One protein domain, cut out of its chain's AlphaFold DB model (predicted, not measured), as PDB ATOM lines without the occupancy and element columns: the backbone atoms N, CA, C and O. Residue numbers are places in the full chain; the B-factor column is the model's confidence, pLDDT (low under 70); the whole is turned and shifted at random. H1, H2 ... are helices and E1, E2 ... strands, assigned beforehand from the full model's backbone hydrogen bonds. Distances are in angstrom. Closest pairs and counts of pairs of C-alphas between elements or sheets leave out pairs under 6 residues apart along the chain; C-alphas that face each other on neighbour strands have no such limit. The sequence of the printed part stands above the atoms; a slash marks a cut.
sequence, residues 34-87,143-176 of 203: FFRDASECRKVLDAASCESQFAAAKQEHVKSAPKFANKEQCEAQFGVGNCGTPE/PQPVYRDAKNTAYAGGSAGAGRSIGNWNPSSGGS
ATOM      1  N   PHE A  34     -32.540  23.783  31.906       68.50
ATOM      2  CA  PHE A  34     -33.508  24.334  30.972       68.50
ATOM      3  C   PHE A  34     -33.179  23.806  29.580       68.50
ATOM      4  O   PHE A  34     -32.027  23.844  29.159       68.50
ATOM      5  N   PHE A  35     -34.182  23.295  28.879       72.56
ATOM      6  CA  PHE A  35     -34.026  22.789  27.518       72.56
ATOM      7  C   PHE A  35     -34.755  23.715  26.564       72.56
ATOM      8  O   PHE A  35     -35.847  24.202  26.869       72.56
ATOM      9  N   ARG A  36     -34.153  23.967  25.401       71.81
ATOM     10  CA  ARG A  36     -34.765  24.835  24.396       71.81
ATOM     11  C   ARG A  36     -35.960  24.163  23.722       71.81
ATOM     12  O   ARG A  36     -36.920  24.837  23.347       71.81
ATOM     13  N   ASP A  37     -35.896  22.847  23.573       74.94
ATOM     14  CA  ASP A  37     -36.928  22.035  22.947       74.94
ATOM     15  C   ASP A  37     -36.903  20.583  23.457       74.94
ATOM     16  O   ASP A  37     -35.967  20.138  24.129       74.94
ATOM     17  N   ALA A  38     -37.956  19.830  23.130       78.00
ATOM     18  CA  ALA A  38     -38.099  18.438  23.546       78.00
ATOM     19  C   ALA A  38     -36.985  17.519  23.001       78.00
ATOM     20  O   ALA A  38     -36.687  16.502  23.622       78.00
ATOM     21  N   SER A  39     -36.337  17.860  21.880       74.94
ATOM     22  CA  SER A  39     -35.255  17.050  21.307       74.94
ATOM     23  C   SER A  39     -33.938  17.198  22.075       74.94
ATOM     24  O   SER A  39     -33.183  16.231  22.177       74.94
ATOM     25  N   GLU A  40     -33.680  18.362  22.679       75.50
ATOM     26  CA  GLU A  40     -32.566  18.536  23.617       75.50
ATOM     27  C   GLU A  40     -32.817  17.796  24.932       75.50
ATOM     28  O   GLU A  40     -31.921  17.112  25.423       75.50
ATOM     29  N   CYS A  41     -34.049  17.849  25.444       80.69
ATOM     30  CA  CYS A  41     -34.444  17.110  26.643       80.69
ATOM     31  C   CYS A  41     -34.264  15.590  26.463       80.69
ATOM     32  O   CYS A  41     -33.708  14.921  27.334       80.69
ATOM     33  N   ARG A  42     -34.635  15.048  25.293       81.56
ATOM     34  CA  ARG A  42     -34.528  13.612  24.957       81.56
ATOM     35  C   ARG A  42     -33.104  13.048  24.955       81.56
ATOM     36  O   ARG A  42     -32.938  11.834  24.898       81.56
ATOM     37  N   LYS A  43     -32.077  13.901  24.979       79.62
ATOM     38  CA  LYS A  43     -30.672  13.472  25.106       79.62
ATOM     39  C   LYS A  43     -30.289  13.145  26.551       79.62
ATOM     40  O   LYS A  43     -29.244  12.541  26.766       79.62
ATOM     41  N   VAL A  44     -31.104  13.568  27.520       74.56
ATOM     42  CA  VAL A  44     -30.809  13.500  28.960       74.56
ATOM     43  C   VAL A  44     -31.904  12.749  29.728       74.56
ATOM     44  O   VAL A  44     -31.597  12.041  30.682       74.56
ATOM     45  N   LEU A  45     -33.165  12.877  29.304       76.75
ATOM     46  CA  LEU A  45     -34.355  12.263  29.904       76.75
ATOM     47  C   LEU A  45     -35.082  11.334  28.916       76.75
ATOM     48  O   LEU A  45     -34.814  11.337  27.712       76.75
ATOM     49  N   ASP A  46     -36.052  10.573  29.428       83.25
ATOM     50  CA  ASP A  46     -36.959   9.785  28.599       83.25
ATOM     51  C   ASP A  46     -37.867  10.670  27.718       83.25
ATOM     52  O   ASP A  46     -38.224  11.803  28.056       83.25
ATOM     53  N   ALA A  47     -38.255  10.141  26.556       81.31
ATOM     54  CA  ALA A  47     -39.001  10.906  25.562       81.31
ATOM     55  C   ALA A  47     -40.425  11.275  25.992       81.31
ATOM     56  O   ALA A  47     -40.888  12.362  25.645       81.31
ATOM     57  N   ALA A  48     -41.099  10.415  26.757       80.75
ATOM     58  CA  ALA A  48     -42.476  10.652  27.175       80.75
ATOM     59  C   ALA A  48     -42.559  11.799  28.197       80.75
ATOM     60  O   ALA A  48     -43.405  12.691  28.074       80.75
ATOM     61  N   SER A  49     -41.636  11.842  29.158       79.38
ATOM     62  CA  SER A  49     -41.518  12.932  30.131       79.38
ATOM     63  C   SER A  49     -41.123  14.251  29.467       79.38
ATOM     64  O   SER A  49     -41.701  15.293  29.770       79.38
ATOM     65  N   CYS A  50     -40.189  14.232  28.512       82.19
ATOM     66  CA  CYS A  50     -39.807  15.439  27.779       82.19
ATOM     67  C   CYS A  50     -40.965  16.036  26.970       82.19
ATOM     68  O   CYS A  50     -41.171  17.250  26.986       82.19
ATOM     69  N   GLU A  51     -41.729  15.201  26.263       81.25
ATOM     70  CA  GLU A  51     -42.842  15.666  25.431       81.25
ATOM     71  C   GLU A  51     -44.008  16.191  26.278       81.25
ATOM     72  O   GLU A  51     -44.532  17.270  25.991       81.25
ATOM     73  N   SER A  52     -44.366  15.491  27.359       79.19
ATOM     74  CA  SER A  52     -45.429  15.917  28.282       79.19
ATOM     75  C   SER A  52     -45.102  17.233  28.994       79.19
ATOM     76  O   SER A  52     -45.928  18.150  29.002       79.19
ATOM     77  N   GLN A  53     -43.882  17.382  29.516       77.06
ATOM     78  CA  GLN A  53     -43.465  18.598  30.220       77.06
ATOM     79  C   GLN A  53     -43.312  19.789  29.268       77.06
ATOM     80  O   GLN A  53     -43.706  20.906  29.604       77.06
ATOM     81  N   PHE A  54     -42.807  19.567  28.050       80.19
ATOM     82  CA  PHE A  54     -42.719  20.620  27.037       80.19
ATOM     83  C   PHE A  54     -44.107  21.057  26.543       80.19
ATOM     84  O   PHE A  54     -44.340  22.247  26.316       80.19
ATOM     85  N   ALA A  55     -45.053  20.123  26.413       81.31
ATOM     86  CA  ALA A  55     -46.440  20.437  26.081       81.31
ATOM     87  C   ALA A  55     -47.123  21.256  27.191       81.31
ATOM     88  O   ALA A  55     -47.762  22.267  26.892       81.31
ATOM     89  N   ALA A  56     -46.941  20.875  28.459       78.75
ATOM     90  CA  ALA A  56     -47.446  21.632  29.603       78.75
ATOM     91  C   ALA A  56     -46.843  23.049  29.658       78.75
ATOM     92  O   ALA A  56     -47.580  24.035  29.739       78.75
ATOM     93  N   ALA A  57     -45.523  23.172  29.482       75.56
ATOM     94  CA  ALA A  57     -44.826  24.460  29.452       75.56
ATOM     95  C   ALA A  57     -45.327  25.382  28.324       75.56
ATOM     96  O   ALA A  57     -45.496  26.585  28.527       75.56
ATOM     97  N   LYS A  58     -45.634  24.837  27.136       73.56
ATOM     98  CA  LYS A  58     -46.239  25.613  26.036       73.56
ATOM     99  C   LYS A  58     -47.610  26.173  26.405       73.56
ATOM    100  O   LYS A  58     -47.916  27.316  26.066       73.56
ATOM    101  N   GLN A  59     -48.440  25.394  27.094       73.44
ATOM    102  CA  GLN A  59     -49.763  25.860  27.510       73.44
ATOM    103  C   GLN A  59     -49.671  26.986  28.544       73.44
ATOM    104  O   GLN A  59     -50.453  27.938  28.489       73.44
ATOM    105  N   GLU A  60     -48.703  26.919  29.458       69.69
ATOM    106  CA  GLU A  60     -48.439  28.004  30.404       69.69
ATOM    107  C   GLU A  60     -47.817  29.229  29.736       69.69
ATOM    108  O   GLU A  60     -48.157  30.358  30.096       69.69
ATOM    109  N   HIS A  61     -46.975  29.039  28.718       73.19
ATOM    110  CA  HIS A  61     -46.447  30.137  27.915       73.19
ATOM    111  C   HIS A  61     -47.576  30.928  27.253       73.19
ATOM    112  O   HIS A  61     -47.624  32.140  27.397       73.19
ATOM    113  N   VAL A  62     -48.554  30.273  26.620       75.69
ATOM    114  CA  VAL A  62     -49.688  30.988  26.001       75.69
ATOM    115  C   VAL A  62     -50.466  31.831  27.022       75.69
ATOM    116  O   VAL A  62     -50.947  32.913  26.683       75.69
ATOM    117  N   LYS A  63     -50.566  31.362  28.271       72.50
ATOM    118  CA  LYS A  63     -51.276  32.055  29.359       72.50
ATOM    119  C   LYS A  63     -50.465  33.191  29.991       72.50
ATOM    120  O   LYS A  63     -51.055  34.172  30.428       72.50
ATOM    121  N   SER A  64     -49.142  33.057  30.060       73.50
ATOM    122  CA  SER A  64     -48.247  33.989  30.765       73.50
ATOM    123  C   SER A  64     -47.434  34.902  29.843       73.50
ATOM    124  O   SER A  64     -46.780  35.825  30.326       73.50
ATOM    125  N   ALA A  65     -47.455  34.660  28.529       74.25
ATOM    126  CA  ALA A  65     -46.636  35.390  27.574       74.25
ATOM    127  C   ALA A  65     -47.021  36.878  27.535       74.25
ATOM    128  O   ALA A  65     -48.180  37.208  27.250       74.25
ATOM    129  N   PRO A  66     -46.055  37.790  27.754       68.69
ATOM    130  CA  PRO A  66     -46.306  39.216  27.651       68.69
ATOM    131  C   PRO A  66     -46.660  39.593  26.207       68.69
ATOM    132  O   PRO A  66     -45.959  39.247  25.255       68.69
ATOM    133  N   LYS A  67     -47.783  40.297  26.049       80.12
ATOM    134  CA  LYS A  67     -48.252  40.818  24.762       80.12
ATOM    135  C   LYS A  67     -47.671  42.216  24.560       80.12
ATOM    136  O   LYS A  67     -47.896  43.097  25.385       80.12
ATOM    137  N   PHE A  68     -46.954  42.415  23.459       77.75
ATOM    138  CA  PHE A  68     -46.424  43.719  23.052       77.75
ATOM    139  C   PHE A  68     -47.283  44.318  21.939       77.75
ATOM    140  O   PHE A  68     -47.881  43.578  21.157       77.75
ATOM    141  N   ALA A  69     -47.348  45.651  21.869       79.88
ATOM    142  CA  ALA A  69     -48.152  46.342  20.860       79.88
ATOM    143  C   ALA A  69     -47.568  46.186  19.446       79.88
ATOM    144  O   ALA A  69     -48.307  46.184  18.466       79.88
ATOM    145  N   ASN A  70     -46.244  46.048  19.342       79.69
ATOM    146  CA  ASN A  70     -45.534  45.827  18.089       79.69
ATOM    147  C   ASN A  70     -44.269  44.982  18.306       79.69
ATOM    148  O   ASN A  70     -43.851  44.718  19.440       79.69
ATOM    149  N   LYS A  71     -43.684  44.515  17.199       78.81
ATOM    150  CA  LYS A  71     -42.519  43.623  17.209       78.81
ATOM    151  C   LYS A  71     -41.285  44.331  17.766       78.81
ATOM    152  O   LYS A  71     -40.523  43.725  18.510       78.81
ATOM    153  N   GLU A  72     -41.140  45.619  17.487       79.88
ATOM    154  CA  GLU A  72     -40.000  46.442  17.884       79.88
ATOM    155  C   GLU A  72     -39.906  46.580  19.410       79.88
ATOM    156  O   GLU A  72     -38.821  46.474  19.977       79.88
ATOM    157  N   GLN A  73     -41.037  46.746  20.105       78.31
ATOM    158  CA  GLN A  73     -41.087  46.789  21.573       78.31
ATOM    159  C   GLN A  73     -40.693  45.459  22.210       78.31
ATOM    160  O   GLN A  73     -40.033  45.441  23.249       78.31
ATOM    161  N   CYS A  74     -41.091  44.349  21.589       82.06
ATOM    162  CA  CYS A  74     -40.680  43.031  22.039       82.06
ATOM    163  C   CYS A  74     -39.172  42.840  21.818       82.06
ATOM    164  O   CYS A  74     -38.451  42.483  22.745       82.06
ATOM    165  N   GLU A  75     -38.662  43.136  20.622       84.31
ATOM    166  CA  GLU A  75     -37.246  42.935  20.295       84.31
ATOM    167  C   GLU A  75     -36.325  43.874  21.085       84.31
ATOM    168  O   GLU A  75     -35.196  43.499  21.398       84.31
ATOM    169  N   ALA A  76     -36.815  45.043  21.504       81.50
ATOM    170  CA  ALA A  76     -36.094  45.929  22.415       81.50
ATOM    171  C   ALA A  76     -35.861  45.303  23.804       81.50
ATOM    172  O   ALA A  76     -34.844  45.586  24.435       81.50
ATOM    173  N   GLN A  77     -36.778  44.457  24.287       73.88
ATOM    174  CA  GLN A  77     -36.683  43.842  25.619       73.88
ATOM    175  C   GLN A  77     -36.096  42.424  25.578       73.88
ATOM    176  O   GLN A  77     -35.255  42.068  26.405       73.88
ATOM    177  N   PHE A  78     -36.498  41.624  24.592       78.62
ATOM    178  CA  PHE A  78     -36.139  40.208  24.472       78.62
ATOM    179  C   PHE A  78     -35.058  39.953  23.423       78.62
ATOM    180  O   PHE A  78     -34.530  38.850  23.352       78.62
ATOM    181  N   GLY A  79     -34.686  40.952  22.624       75.44
ATOM    182  CA  GLY A  79     -33.705  40.823  21.549       75.44
ATOM    183  C   GLY A  79     -34.324  40.407  20.212       75.44
ATOM    184  O   GLY A  79     -35.386  39.784  20.145       75.44
ATOM    185  N   VAL A  80     -33.625  40.753  19.130       75.19
ATOM    186  CA  VAL A  80     -34.043  40.483  17.747       75.19
ATOM    187  C   VAL A  80     -34.211  38.979  17.518       75.19
ATOM    188  O   VAL A  80     -33.337  38.188  17.875       75.19
ATOM    189  N   GLY A  81     -35.337  38.577  16.920       75.12
ATOM    190  CA  GLY A  81     -35.627  37.171  16.608       75.12
ATOM    191  C   GLY A  81     -36.121  36.313  17.782       75.12
ATOM    192  O   GLY A  81     -36.438  35.145  17.572       75.12
ATOM    193  N   ASN A  82     -36.245  36.870  18.993       71.94
ATOM    194  CA  ASN A  82     -36.868  36.193  20.145       71.94
ATOM    195  C   ASN A  82     -38.375  36.498  20.276       71.94
ATOM    196  O   ASN A  82     -39.021  36.078  21.232       71.94
ATOM    197  N   CYS A  83     -38.931  37.230  19.309       77.69
ATOM    198  CA  CYS A  83     -40.302  37.721  19.295       77.69
ATOM    199  C   CYS A  83     -41.078  37.119  18.125       77.69
ATOM    200  O   CYS A  83     -40.650  37.218  16.974       77.69
ATOM    201  N   GLY A  84     -42.236  36.524  18.411       71.62
ATOM    202  CA  GLY A  84     -43.087  35.868  17.420       71.62
ATOM    203  C   GLY A  84     -44.562  35.870  17.819       71.62
ATOM    204  O   GLY A  84     -44.933  36.300  18.910       71.62
ATOM    205  N   THR A  85     -45.421  35.390  16.922       58.88
ATOM    206  CA  THR A  85     -46.811  35.047  17.254       58.88
ATOM    207  C   THR A  85     -46.837  33.816  18.170       58.88
ATOM    208  O   THR A  85     -45.873  33.053  18.167       58.88
ATOM    209  N   PRO A  86     -47.895  33.585  18.971       55.12
ATOM    210  CA  PRO A  86     -47.971  32.427  19.871       55.12
ATOM    211  C   PRO A  86     -47.735  31.083  19.159       55.12
ATOM    212  O   PRO A  86     -47.200  30.162  19.769       55.12
ATOM    213  N   GLU A  87     -48.039  30.979  17.861       46.34
ATOM    214  CA  GLU A  87     -47.639  29.828  17.049       46.34
ATOM    215  C   GLU A  87     -46.143  29.791  16.664       46.34
ATOM    216  O   GLU A  87     -45.586  28.707  16.537       46.34
ATOM    217  N   PRO A 143     -44.454  23.613  35.533       56.41
ATOM    218  CA  PRO A 143     -43.396  23.880  34.561       56.41
ATOM    219  C   PRO A 143     -43.439  25.343  34.093       56.41
ATOM    220  O   PRO A 143     -44.010  25.673  33.058       56.41
ATOM    221  N   GLN A 144     -42.807  26.229  34.868       61.91
ATOM    222  CA  GLN A 144     -42.806  27.659  34.596       61.91
ATOM    223  C   GLN A 144     -41.977  27.964  33.339       61.91
ATOM    224  O   GLN A 144     -40.809  27.565  33.265       61.91
ATOM    225  N   PRO A 145     -42.528  28.714  32.366       65.25
ATOM    226  CA  PRO A 145     -41.764  29.149  31.209       65.25
ATOM    227  C   PRO A 145     -40.671  30.132  31.638       65.25
ATOM    228  O   PRO A 145     -40.909  31.064  32.412       65.25
ATOM    229  N   VAL A 146     -39.463  29.926  31.115       75.50
ATOM    230  CA  VAL A 146     -38.319  30.815  31.330       75.50
ATOM    231  C   VAL A 146     -38.157  31.744  30.146       75.50
ATOM    232  O   VAL A 146     -38.161  31.317  28.993       75.50
ATOM    233  N   TYR A 147     -37.986  33.026  30.449       75.31
ATOM    234  CA  TYR A 147     -37.797  34.071  29.455       75.31
ATOM    235  C   TYR A 147     -36.355  34.558  29.462       75.31
ATOM    236  O   TYR A 147     -35.698  34.559  30.501       75.31
ATOM    237  N   ARG A 148     -35.870  34.999  28.302       78.94
ATOM    238  CA  ARG A 148     -34.517  35.527  28.124       78.94
ATOM    239  C   ARG A 148     -34.574  36.968  27.626       78.94
ATOM    240  O   ARG A 148     -35.371  37.264  26.740       78.94
ATOM    241  N   ASP A 149     -33.742  37.838  28.187       75.38
ATOM    242  CA  ASP A 149     -33.597  39.223  27.728       75.38
ATOM    243  C   ASP A 149     -32.606  39.356  26.552       75.38
ATOM    244  O   ASP A 149     -31.889  38.419  26.185       75.38
ATOM    245  N   ALA A 150     -32.512  40.563  25.985       72.06
ATOM    246  CA  ALA A 150     -31.550  40.881  24.925       72.06
ATOM    247  C   ALA A 150     -30.068  40.689  25.327       72.06
ATOM    248  O   ALA A 150     -29.202  40.573  24.461       72.06
ATOM    249  N   LYS A 151     -29.759  40.649  26.629       73.25
ATOM    250  CA  LYS A 151     -28.412  40.454  27.193       73.25
ATOM    251  C   LYS A 151     -28.116  38.983  27.515       73.25
ATOM    252  O   LYS A 151     -27.086  38.689  28.122       73.25
ATOM    253  N   ASN A 152     -28.976  38.060  27.077       72.94
ATOM    254  CA  ASN A 152     -28.916  36.634  27.386       72.94
ATOM    255  C   ASN A 152     -29.090  36.292  28.874       72.94
ATOM    256  O   ASN A 152     -28.677  35.222  29.300       72.94
ATOM    257  N   THR A 153     -29.710  37.138  29.683       75.06
ATOM    258  CA  THR A 153     -30.086  36.804  31.063       75.06
ATOM    259  C   THR A 153     -31.421  36.060  31.061       75.06
ATOM    260  O   THR A 153     -32.374  36.515  30.432       75.06
ATOM    261  N   ALA A 154     -31.502  34.916  31.746       76.44
ATOM    262  CA  ALA A 154     -32.725  34.128  31.892       76.44
ATOM    263  C   ALA A 154     -33.467  34.446  33.201       76.44
ATOM    264  O   ALA A 154     -32.840  34.620  34.249       76.44
ATOM    265  N   TYR A 155     -34.800  34.452  33.151       72.31
ATOM    266  CA  TYR A 155     -35.698  34.782  34.260       72.31
ATOM    267  C   TYR A 155     -36.798  33.721  34.420       72.31
ATOM    268  O   TYR A 155     -37.443  33.359  33.435       72.31
ATOM    269  N   ALA A 156     -37.040  33.260  35.654       69.19
ATOM    270  CA  ALA A 156     -38.138  32.350  36.012       69.19
ATOM    271  C   ALA A 156     -39.123  33.012  36.979       69.19
ATOM    272  O   ALA A 156     -38.721  33.733  37.895       69.19
ATOM    273  N   GLY A 157     -40.410  32.689  36.813       60.41
ATOM    274  CA  GLY A 157     -41.470  33.049  37.757       60.41
ATOM    275  C   GLY A 157     -41.774  34.546  37.781       60.41
ATOM    276  O   GLY A 157     -41.360  35.249  38.700       60.41
ATOM    277  N   GLY A 158     -42.507  35.021  36.772       57.97
ATOM    278  CA  GLY A 158     -42.949  36.412  36.628       57.97
ATOM    279  C   GLY A 158     -42.821  36.914  35.188       57.97
ATOM    280  O   GLY A 158     -42.083  36.338  34.389       57.97
ATOM    281  N   SER A 159     -43.536  37.991  34.849       50.41
ATOM    282  CA  SER A 159     -43.373  38.693  33.568       50.41
ATOM    283  C   SER A 159     -41.907  39.091  33.368       50.41
ATOM    284  O   SER A 159     -41.221  39.425  34.336       50.41
ATOM    285  N   ALA A 160     -41.410  39.037  32.132       51.88
ATOM    286  CA  ALA A 160     -39.998  39.273  31.834       51.88
ATOM    287  C   ALA A 160     -39.467  40.570  32.467       51.88
ATOM    288  O   ALA A 160     -40.069  41.633  32.329       51.88
ATOM    289  N   GLY A 161     -38.362  40.454  33.208       53.88
ATOM    290  CA  GLY A 161     -37.766  41.549  33.981       53.88
ATOM    291  C   GLY A 161     -38.300  41.723  35.411       53.88
ATOM    292  O   GLY A 161     -37.643  42.383  36.208       53.88
ATOM    293  N   ALA A 162     -39.433  41.106  35.769       55.12
ATOM    294  CA  ALA A 162     -39.977  41.078  37.134       55.12
ATOM    295  C   ALA A 162     -39.785  39.722  37.844       55.12
ATOM    296  O   ALA A 162     -39.992  39.623  39.054       55.12
ATOM    297  N   GLY A 163     -39.407  38.679  37.098       63.03
ATOM    298  CA  GLY A 163     -39.101  37.353  37.639       63.03
ATOM    299  C   GLY A 163     -37.702  37.243  38.253       63.03
ATOM    300  O   GLY A 163     -36.856  38.126  38.105       63.03
ATOM    301  N   ARG A 164     -37.431  36.127  38.935       65.38
ATOM    302  CA  ARG A 164     -36.112  35.848  39.524       65.38
ATOM    303  C   ARG A 164     -35.104  35.545  38.412       65.38
ATOM    304  O   ARG A 164     -35.316  34.616  37.634       65.38
ATOM    305  N   SER A 165     -34.002  36.296  38.354       70.81
ATOM    306  CA  SER A 165     -32.878  35.996  37.458       70.81
ATOM    307  C   SER A 165     -32.256  34.648  37.825       70.81
ATOM    308  O   SER A 165     -31.906  34.426  38.984       70.81
ATOM    309  N   ILE A 166     -32.103  33.765  36.843       69.25
ATOM    310  CA  ILE A 166     -31.574  32.403  37.019       69.25
ATOM    311  C   ILE A 166     -30.101  32.315  36.582       69.25
ATOM    312  O   ILE A 166     -29.381  31.425  37.024       69.25
ATOM    313  N   GLY A 167     -29.638  33.261  35.758       73.56
ATOM    314  CA  GLY A 167     -28.259  33.351  35.270       73.56
ATOM    315  C   GLY A 167     -28.178  33.764  33.798       73.56
ATOM    316  O   GLY A 167     -29.196  34.057  33.169       73.56
ATOM    317  N   ASN A 168     -26.963  33.787  33.240       71.94
ATOM    318  CA  ASN A 168     -26.742  34.009  31.809       71.94
ATOM    319  C   ASN A 168     -26.945  32.708  31.020       71.94
ATOM    320  O   ASN A 168     -26.284  31.701  31.265       71.94
ATOM    321  N   TRP A 169     -27.849  32.749  30.048       64.56
ATOM    322  CA  TRP A 169     -28.167  31.677  29.117       64.56
ATOM    323  C   TRP A 169     -27.141  31.624  27.984       64.56
ATOM    324  O   TRP A 169     -27.040  32.553  27.181       64.56
ATOM    325  N   ASN A 170     -26.383  30.529  27.907       65.69
ATOM    326  CA  ASN A 170     -25.439  30.286  26.822       65.69
ATOM    327  C   ASN A 170     -26.008  29.232  25.846       65.69
ATOM    328  O   ASN A 170     -26.126  28.064  26.218       65.69
ATOM    329  N   PRO A 171     -26.340  29.593  24.590       56.00
ATOM    330  CA  PRO A 171     -26.839  28.632  23.601       56.00
ATOM    331  C   PRO A 171     -25.841  27.513  23.298       56.00
ATOM    332  O   PRO A 171     -26.249  26.403  22.968       56.00
ATOM    333  N   SER A 172     -24.540  27.790  23.415       56.91
ATOM    334  CA  SER A 172     -23.482  26.836  23.073       56.91
ATOM    335  C   SER A 172     -23.351  25.689  24.080       56.91
ATOM    336  O   SER A 172     -22.726  24.683  23.761       56.91
ATOM    337  N   SER A 173     -23.937  25.812  25.277       55.50
ATOM    338  CA  SER A 173     -23.936  24.770  26.316       55.50
ATOM    339  C   SER A 173     -25.240  23.962  26.377       55.50
ATOM    340  O   SER A 173     -25.518  23.330  27.393       55.50
ATOM    341  N   GLY A 174     -26.052  23.972  25.313       53.03
ATOM    342  CA  GLY A 174     -27.287  23.178  25.255       53.03
ATOM    343  C   GLY A 174     -28.412  23.729  26.133       53.03
ATOM    344  O   GLY A 174     -29.140  22.967  26.759       53.03
ATOM    345  N   GLY A 175     -28.515  25.057  26.237       54.84
ATOM    346  CA  GLY A 175     -29.694  25.737  26.783       54.84
ATOM    347  C   GLY A 175     -29.880  25.696  28.304       54.84
ATOM    348  O   GLY A 175     -30.776  26.375  28.808       54.84
ATOM    349  N   SER A 176     -29.033  24.983  29.044       52.44
ATOM    350  CA  SER A 176     -29.128  24.905  30.503       52.44
ATOM    351  C   SER A 176     -28.554  26.165  31.160       52.44
ATOM    352  O   SER A 176     -27.366  26.466  31.046       52.44
TER     353      SER A 176
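This is residues 34 to 87 and 143 to 176 of the 203 residues of the protein "Uncharacterized protein YgiB involved in biofilm formation" of Stella humosa (UniProt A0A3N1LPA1). A long helix, H2, makes one side of a loop-rich body, with the short H1 folded against its first half; near the opposite end of the body from H1 sits the separate helix H3, and a small two-strand hairpin, E1 and E2, lies to one side of H2. The printed part has 88 residues with three named helices and two named strands, in the order H1, H2, H3, E1, E2; the sheet is E1 - E2, antiparallel. The class is mixed, helices and strands, with under half of the residues in named elements. The whole is compact, with a radius of gyration of the C-alphas of 13.3 A and spans of 38 by 26 by 22 A.

Find C-alpha 38 at (-38.099, 18.438, 23.546), where H1, residues 38 to 41, begins. From C-alpha 47 at (-39.001, 10.906, 25.562), H2 runs through residues 47 to 64, 25.4 A long. Next comes H3, residues 71 to 78, 10.3 A. After the cut look for E1, residues 153 to 156, 10.4 A, and E2, residues 164 to 168, 12.3 A, ending at C-alpha 168 at (-26.742, 34.009, 31.809).

Look first at H2, which touches H1 with residues 47 to 54 alone; the closest C-alphas, of Ala 38 and Cys 50, are 5.5 A apart. H3 is apart from H1 and H2. In H2 every O i to N i+4 pair is within hydrogen-bond range, in H3 3 of 4, and H1 is too short for such a pair. The hairpin E1 and E2 is antiparallel at 147 degrees, with N 154 and O 167 at 2.8 A and N 164 and O 156 at 2.9 A. Residues 147 to 148 pair antiparallel with residues 154 to 155 of E1. E1 and E2 are apart from H1 and H2.

The two C-alphas farthest apart, of Asp 46 and Ala 69, are 39.0 A apart, while those of Phe 34 and Ser 176, the first and last printed, are 4.4 A apart. Residues 88 to 142 are not printed, and C-alphas 87 and 143 stand 19.0 A apart across this cut. Of the links printed whole, none is long. Mean pLDDT of the printed part is 71.5, with 27 residues under 70, among them residues 156 to 164 and 169 to 176.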